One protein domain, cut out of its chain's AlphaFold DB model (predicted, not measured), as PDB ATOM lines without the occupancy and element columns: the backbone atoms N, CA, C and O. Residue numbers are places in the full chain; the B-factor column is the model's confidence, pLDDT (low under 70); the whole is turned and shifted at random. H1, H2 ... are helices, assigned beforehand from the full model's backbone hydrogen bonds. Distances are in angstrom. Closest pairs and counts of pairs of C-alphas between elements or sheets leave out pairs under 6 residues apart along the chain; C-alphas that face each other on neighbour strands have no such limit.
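Overview. This is residues 439 to 497 of the 1147 residues of the protein "RplM protein" of Symbiodinium microadriaticum (UniProt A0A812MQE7). Three short helices make a small open trio: H2, the longest, is in the middle, with H1 packed along one side of it and H3 crossing it steeply on another, while H1 and H3 stay apart from each other. From the end of H1 a long loop, residues 451 to 467, swings out and folds back to the beginning of H2. The printed part has 59 residues with three named helices, in the order H1, H2, H3, and no named strand; the class is all helix, with 33 residues in the helices. The whole is compact and rounded, with a radius of gyration of the C-alphas of 11.0 A and spans of 29 by 26 by 19 A.

Along the chain. H2 is residues 468 to 479, 16.7 A from first to last C-alpha, beginning at C-alpha 468 at (109.638, 127.026, 158.427). H1 is residues 441 to 450, 14.4 A long, beginning at C-alpha 441 at (113.639, 122.837, 157.195). H3 is residues 485 to 495, 15.4 A long, ending at C-alpha 495 at (115.541, 129.597, 164.511).

Arrangement. H2 touches H1, and their closest C-alphas, those of Val 441 and Lys 468, are 5.9 A apart. These two run the same way at a shallow tilt of 29 degrees. H2 also touches H3, the closest C-alphas being those of Ala 472 and Val 492, 5.7 A apart. These two run opposite ways at a steep tilt of 53 degrees. H1 and H3 are apart. In H1, H2 and H3 every O i to N i+4 pair is within hydrogen-bond range.

Size, cuts and confidence. The two C-alphas farthest apart, those of Lys 463 and Gln 482, are 31.1 A apart. The printed part has no cut. The link from H1 to H2 is long, with 17 residues, and the link from H2 to H3 is tight, with 5. The mean pLDDT of the printed part is 81.8; residues 439 to 440, 494 and 496 to 497 are under 70.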
ATOM      1  N   LEU A 439     118.533 126.012 162.603       69.25
ATOM      2  CA  LEU A 439     118.157 124.700 162.067       69.25
ATOM      3  C   LEU A 439     117.547 124.892 160.674       69.25
ATOM      4  O   LEU A 439     116.829 125.872 160.466       69.25
ATOM      5  N   THR A 440     117.782 124.013 159.701       69.00
ATOM      6  CA  THR A 440     117.099 124.069 158.392       69.00
ATOM      7  C   THR A 440     115.671 123.492 158.444       69.00
ATOM      8  O   THR A 440     115.173 123.084 159.489       69.00
ATOM      9  N   VAL A 441     114.960 123.492 157.309       74.56
ATOM     10  CA  VAL A 441     113.639 122.837 157.195       74.56
ATOM     11  C   VAL A 441     113.759 121.304 157.173       74.56
ATOM     12  O   VAL A 441     112.787 120.631 157.500       74.56
ATOM     13  N   ALA A 442     114.920 120.750 156.804       70.31
ATOM     14  CA  ALA A 442     115.180 119.313 156.901       70.31
ATOM     15  C   ALA A 442     115.393 118.917 158.369       70.31
ATOM     16  O   ALA A 442     114.623 118.116 158.888       70.31
ATOM     17  N   ASP A 443     116.331 119.590 159.041       72.81
ATOM     18  CA  ASP A 443     116.652 119.481 160.468       72.81
ATOM     19  C   ASP A 443     115.369 119.462 161.316       72.81
ATOM     20  O   ASP A 443     115.075 118.485 161.995       72.81
ATOM     21  N   LEU A 444     114.523 120.496 161.186       78.19
ATOM     22  CA  LEU A 444     113.269 120.611 161.939       78.19
ATOM     23  C   LEU A 444     112.294 119.450 161.684       78.19
ATOM     24  O   LEU A 444     111.561 119.073 162.592       78.19
ATOM     25  N   LYS A 445     112.270 118.877 160.474       81.06
ATOM     26  CA  LYS A 445     111.422 117.716 160.159       81.06
ATOM     27  C   LYS A 445     111.989 116.415 160.726       81.06
ATOM     28  O   LYS A 445     111.212 115.622 161.243       81.06
ATOM     29  N   GLN A 446     113.306 116.216 160.655       75.44
ATOM     30  CA  GLN A 446     113.992 115.066 161.254       75.44
ATOM     31  C   GLN A 446     113.830 115.093 162.781       75.44
ATOM     32  O   GLN A 446     113.408 114.103 163.368       75.44
ATOM     33  N   MET A 447     114.027 116.259 163.409       78.88
ATOM     34  CA  MET A 447     113.782 116.473 164.838       78.88
ATOM     35  C   MET A 447     112.320 116.217 165.222       78.88
ATOM     36  O   MET A 447     112.077 115.476 166.166       78.88
ATOM     37  N   CYS A 448     111.345 116.771 164.486       84.38
ATOM     38  CA  CYS A 448     109.927 116.474 164.719       84.38
ATOM     39  C   CYS A 448     109.633 114.968 164.640       84.38
ATOM     40  O   CYS A 448     108.970 114.448 165.529       84.38
ATOM     41  N   ALA A 449     110.158 114.258 163.638       81.19
ATOM     42  CA  ALA A 449     109.953 112.817 163.498       81.19
ATOM     43  C   ALA A 449     110.589 112.009 164.648       81.19
ATOM     44  O   ALA A 449     109.936 111.142 165.217       81.19
ATOM     45  N   MET A 450     111.826 112.328 165.042       74.50
ATOM     46  CA  MET A 450     112.552 111.649 166.131       74.50
ATOM     47  C   MET A 450     112.024 111.956 167.542       74.50
ATOM     48  O   MET A 450     112.386 111.269 168.501       74.50
ATOM     49  N   LEU A 451     111.207 113.003 167.673       82.12
ATOM     50  CA  LEU A 451     110.514 113.405 168.899       82.12
ATOM     51  C   LEU A 451     109.010 113.074 168.851       82.12
ATOM     52  O   LEU A 451     108.283 113.470 169.756       82.12
ATOM     53  N   GLU A 452     108.545 112.387 167.799       86.69
ATOM     54  CA  GLU A 452     107.145 111.976 167.600       86.69
ATOM     55  C   GLU A 452     106.152 113.169 167.599       86.69
ATOM     56  O   GLU A 452     104.999 113.077 168.016       86.69
ATOM     57  N   ILE A 453     106.602 114.323 167.084       89.06
ATOM     58  CA  ILE A 453     105.846 115.580 166.996       89.06
ATOM     59  C   ILE A 453     105.244 115.749 165.595       89.06
ATOM     60  O   ILE A 453     105.960 116.034 164.631       89.06
ATOM     61  N   ASP A 454     103.913 115.694 165.502       89.12
ATOM     62  CA  ASP A 454     103.167 115.961 164.264       89.12
ATOM     63  C   ASP A 454     103.553 117.285 163.589       89.12
ATOM     64  O   ASP A 454     103.549 118.357 164.207       89.12
ATOM     65  N   LEU A 455     103.788 117.233 162.276       87.94
ATOM     66  CA  LEU A 455     103.960 118.426 161.450       87.94
ATOM     67  C   LEU A 455     102.605 119.133 161.232       87.94
ATOM     68  O   LEU A 455     101.596 118.468 160.993       87.94
ATOM     69  N   PRO A 456     102.550 120.479 161.253       87.81
ATOM     70  CA  PRO A 456     101.300 121.212 161.054       87.81
ATOM     71  C   PRO A 456     100.721 120.973 159.651       87.81
ATOM     72  O   PRO A 456     101.435 121.054 158.653       87.81
ATOM     73  N   THR A 457      99.413 120.717 159.560       80.88
ATOM     74  CA  THR A 457      98.716 120.371 158.300       80.88
ATOM     75  C   THR A 457      98.310 121.584 157.456       80.88
ATOM     76  O   THR A 457      98.117 121.466 156.246       80.88
ATOM     77  N   LYS A 458      98.206 122.765 158.075       82.50
ATOM     78  CA  LYS A 458      98.038 124.077 157.430       82.50
ATOM     79  C   LYS A 458      99.019 125.057 158.068       82.50
ATOM     80  O   LYS A 458      99.261 124.983 159.268       82.50
ATOM     81  N   GLY A 459      99.569 125.966 157.268       83.06
ATOM     82  CA  GLY A 459     100.565 126.944 157.707       83.06
ATOM     83  C   GLY A 459     100.235 128.391 157.358       83.06
ATOM     84  O   GLY A 459      99.273 128.674 156.640       83.06
ATOM     85  N   SER A 460     101.074 129.307 157.840       84.06
ATOM     86  CA  SER A 460     100.940 130.762 157.660       84.06
ATOM     87  C   SER A 460     101.286 131.263 156.246       84.06
ATOM     88  O   SER A 460     101.111 132.442 155.935       84.06
ATOM     89  N   GLY A 461     101.771 130.390 155.358       80.19
ATOM     90  CA  GLY A 461     102.137 130.739 153.988       80.19
ATOM     91  C   GLY A 461     100.947 130.946 153.045       80.19
ATOM     92  O   GLY A 461      99.845 130.435 153.248       80.19
ATOM     93  N   LYS A 462     101.187 131.656 151.931       71.25
ATOM     94  CA  LYS A 462     100.190 131.860 150.862       71.25
ATOM     95  C   LYS A 462      99.563 130.522 150.431       71.25
ATOM     96  O   LYS A 462     100.283 129.558 150.169       71.25
ATOM     97  N   LYS A 463      98.227 130.496 150.322       78.25
ATOM     98  CA  LYS A 463      97.397 129.292 150.095       78.25
ATOM     99  C   LYS A 463      97.522 128.215 151.198       78.25
ATOM    100  O   LYS A 463      97.434 127.030 150.901       78.25
ATOM    101  N   GLY A 464      97.744 128.615 152.455       80.19
ATOM    102  CA  GLY A 464      97.812 127.712 153.615       80.19
ATOM    103  C   GLY A 464      99.071 126.842 153.679       80.19
ATOM    104  O   GLY A 464      99.088 125.836 154.387       80.19
ATOM    105  N   ARG A 465     100.116 127.187 152.913       82.81
ATOM    106  CA  ARG A 465     101.361 126.410 152.841       82.81
ATOM    107  C   ARG A 465     102.130 126.471 154.158       82.81
ATOM    108  O   ARG A 465     102.369 127.554 154.683       82.81
ATOM    109  N   VAL A 466     102.595 125.308 154.609       86.31
ATOM    110  CA  VAL A 466     103.507 125.162 155.751       86.31
ATOM    111  C   VAL A 466     104.845 125.833 155.449       86.31
ATOM    112  O   VAL A 466     105.539 125.478 154.493       86.31
ATOM    113  N   LEU A 467     105.204 126.804 156.279       85.12
ATOM    114  CA  LEU A 467     106.482 127.499 156.289       85.12
ATOM    115  C   LEU A 467     107.372 126.981 157.424       85.12
ATOM    116  O   LEU A 467     106.915 126.353 158.379       85.12
ATOM    117  N   LYS A 468     108.664 127.324 157.363       85.69
ATOM    118  CA  LYS A 468     109.638 127.026 158.427       85.69
ATOM    119  C   LYS A 468     109.165 127.496 159.810       85.69
ATOM    120  O   LYS A 468     109.383 126.796 160.792       85.69
ATOM    121  N   VAL A 469     108.532 128.671 159.867       86.50
ATOM    122  CA  VAL A 469     108.044 129.282 161.112       86.50
ATOM    123  C   VAL A 469     106.941 128.455 161.770       86.50
ATOM    124  O   VAL A 469     106.941 128.336 162.988       86.50
ATOM    125  N   ASP A 470     106.079 127.803 160.986       88.62
ATOM    126  CA  ASP A 470     104.988 126.981 161.517       88.62
ATOM    127  C   ASP A 470     105.539 125.703 162.174       88.62
ATOM    128  O   ASP A 470     105.127 125.333 163.272       88.62
ATOM    129  N   ILE A 471     106.528 125.061 161.536       89.31
ATOM    130  CA  ILE A 471     107.200 123.862 162.067       89.31
ATOM    131  C   ILE A 471     108.010 124.219 163.323       89.31
ATOM    132  O   ILE A 471     107.907 123.536 164.338       89.31
ATOM    133  N   ALA A 472     108.773 125.318 163.289       87.81
ATOM    134  CA  ALA A 472     109.532 125.793 164.445       87.81
ATOM    135  C   ALA A 472     108.618 126.161 165.630       87.81
ATOM    136  O   ALA A 472     108.934 125.831 166.768       87.81
ATOM    137  N   HIS A 473     107.466 126.789 165.373       89.94
ATOM    138  CA  HIS A 473     106.481 127.121 166.405       89.94
ATOM    139  C   HIS A 473     105.809 125.872 166.993       89.94
ATOM    140  O   HIS A 473     105.600 125.813 168.203       89.94
ATOM    141  N   LYS A 474     105.501 124.858 166.173       90.56
ATOM    142  CA  LYS A 474     104.989 123.562 166.645       90.56
ATOM    143  C   LYS A 474     106.016 122.847 167.534       90.56
ATOM    144  O   LYS A 474     105.658 122.435 168.632       90.56
ATOM    145  N   LEU A 475     107.283 122.785 167.115       88.75
ATOM    146  CA  LEU A 475     108.379 122.208 167.905       88.75
ATOM    147  C   LEU A 475     108.555 122.926 169.256       88.75
ATOM    148  O   LEU A 475     108.555 122.278 170.300       88.75
ATOM    149  N   ILE A 476     108.652 124.261 169.249       89.50
ATOM    150  CA  ILE A 476     108.858 125.053 170.471       89.50
ATOM    151  C   ILE A 476     107.665 124.952 171.428       89.50
ATOM    152  O   ILE A 476     107.883 124.734 172.613       89.50
ATOM    153  N   CYS A 477     106.417 125.045 170.959       89.19
ATOM    154  CA  CYS A 477     105.257 124.933 171.853       89.19
ATOM    155  C   CYS A 477     105.037 123.520 172.414       89.19
ATOM    156  O   CYS A 477     104.394 123.391 173.452       89.19
ATOM    157  N   THR A 478     105.548 122.472 171.759       89.50
ATOM    158  CA  THR A 478     105.496 121.105 172.298       89.50
ATOM    159  C   THR A 478     106.613 120.838 173.314       89.50
ATOM    160  O   THR A 478     106.346 120.188 174.319       89.50
ATOM    161  N   LEU A 479     107.824 121.375 173.117       86.06
ATOM    162  CA  LEU A 479     108.937 121.219 174.071       86.06
ATOM    163  C   LEU A 479     108.884 122.204 175.252       86.06
ATOM    164  O   LEU A 479     109.366 121.894 176.336       86.06
ATOM    165  N   PHE A 480     108.290 123.384 175.062       88.88
ATOM    166  CA  PHE A 480     108.256 124.463 176.052       88.88
ATOM    167  C   PHE A 480     106.823 124.973 176.319       88.88
ATOM    168  O   PHE A 480     106.542 126.156 176.114       88.88
ATOM    169  N   PRO A 481     105.891 124.117 176.787       86.44
ATOM    170  CA  PRO A 481     104.484 124.491 176.970       86.44
ATOM    171  C   PRO A 481     104.250 125.545 178.067       86.44
ATOM    172  O   PRO A 481     103.209 126.193 178.069       86.44
ATOM    173  N   GLN A 482     105.210 125.727 178.982       88.25
ATOM    174  CA  GLN A 482     105.147 126.700 180.082       88.25
ATOM    175  C   GLN A 482     105.705 128.090 179.709       88.25
ATOM    176  O   GLN A 482     105.621 129.016 180.512       88.25
ATOM    177  N   GLU A 483     106.323 128.253 178.531       86.31
ATOM    178  CA  GLU A 483     107.036 129.488 178.184       86.31
ATOM    179  C   GLU A 483     106.118 130.603 177.672       86.31
ATOM    180  O   GLU A 483     105.198 130.393 176.876       86.31
ATOM    181  N   GLY A 484     106.414 131.835 178.088       84.94
ATOM    182  CA  GLY A 484     105.605 133.000 177.740       84.94
ATOM    183  C   GLY A 484     105.595 133.293 176.227       84.94
ATOM    184  O   GLY A 484     106.618 133.123 175.558       84.94
ATOM    185  N   PRO A 485     104.503 133.846 175.653       82.69
ATOM    186  CA  PRO A 485     104.411 134.118 174.212       82.69
ATOM    187  C   PRO A 485     105.516 135.024 173.646       82.69
ATOM    188  O   PRO A 485     105.800 134.983 172.451       82.69
ATOM    189  N   ALA A 486     106.149 135.863 174.472       78.94
ATOM    190  CA  ALA A 486     107.323 136.640 174.074       78.94
ATOM    191  C   ALA A 486     108.559 135.753 173.831       78.94
ATOM    192  O   ALA A 486     109.252 135.935 172.830       78.94
ATOM    193  N   GLU A 487     108.789 134.767 174.697       81.75
ATOM    194  CA  GLU A 487     109.961 133.892 174.681       81.75
ATOM    195  C   GLU A 487     109.838 132.792 173.615       81.75
ATOM    196  O   GLU A 487     110.776 132.555 172.849       81.75
ATOM    197  N   VAL A 488     108.633 132.238 173.433       85.06
ATOM    198  CA  VAL A 488     108.293 131.394 172.273       85.06
ATOM    199  C   VAL A 488     108.591 132.134 170.960       85.06
ATOM    200  O   VAL A 488     109.280 131.603 170.086       85.06
ATOM    201  N   ARG A 489     108.152 133.397 170.829       82.88
ATOM    202  CA  ARG A 489     108.455 134.229 169.648       82.88
ATOM    203  C   ARG A 489     109.950 134.529 169.500       82.88
ATOM    204  O   ARG A 489     110.415 134.597 168.362       82.88
ATOM    205  N   ARG A 490     110.711 134.668 170.595       84.25
ATOM    206  CA  ARG A 490     112.176 134.829 170.554       84.25
ATOM    207  C   ARG A 490     112.847 133.585 169.975       84.25
ATOM    208  O   ARG A 490     113.577 133.711 168.993       84.25
ATOM    209  N   MET A 491     112.585 132.404 170.540       83.50
ATOM    210  CA  MET A 491     113.198 131.144 170.092       83.50
ATOM    211  C   MET A 491     112.874 130.858 168.619       83.50
ATOM    212  O   MET A 491     113.785 130.737 167.796       83.50
ATOM    213  N   VAL A 492     111.587 130.884 168.252       83.81
ATOM    214  CA  VAL A 492     111.127 130.696 166.863       83.81
ATOM    215  C   VAL A 492     111.730 131.749 165.922       83.81
ATOM    216  O   VAL A 492     112.177 131.421 164.822       83.81
ATOM    217  N   GLY A 493     111.800 133.014 166.352       75.00
ATOM    218  CA  GLY A 493     112.387 134.107 165.575       75.00
ATOM    219  C   GLY A 493     113.864 133.882 165.240       75.00
ATOM    220  O   GLY A 493     114.260 134.056 164.085       75.00
ATOM    221  N   VAL A 494     114.667 133.435 166.213       69.62
ATOM    222  CA  VAL A 494     116.089 133.120 165.997       69.62
ATOM    223  C   VAL A 494     116.249 131.899 165.087       69.62
ATOM    224  O   VAL A 494     116.952 131.994 164.079       69.62
ATOM    225  N   MET A 495     115.528 130.803 165.355       70.88
ATOM    226  CA  MET A 495     115.541 129.597 164.511       70.88
ATOM    227  C   MET A 495     115.207 129.924 163.046       70.88
ATOM    228  O   MET A 495     115.780 129.344 162.122       70.88
ATOM    229  N   CYS A 496     114.301 130.875 162.801       69.44
ATOM    230  CA  CYS A 496     113.869 131.289 161.466       69.44
ATOM    231  C   CYS A 496     114.712 132.397 160.803       69.44
ATOM    232  O   CYS A 496     114.344 132.823 159.712       69.44
ATOM    233  N   PHE A 497     115.832 132.835 161.393       57.94
ATOM    234  CA  PHE A 497     116.636 133.983 160.924       57.94
ATOM    235  C   PHE A 497     115.876 135.331 160.869       57.94
ATOM    236  O   PHE A 497     116.307 136.270 160.197       57.94
TER     237      PHE A 497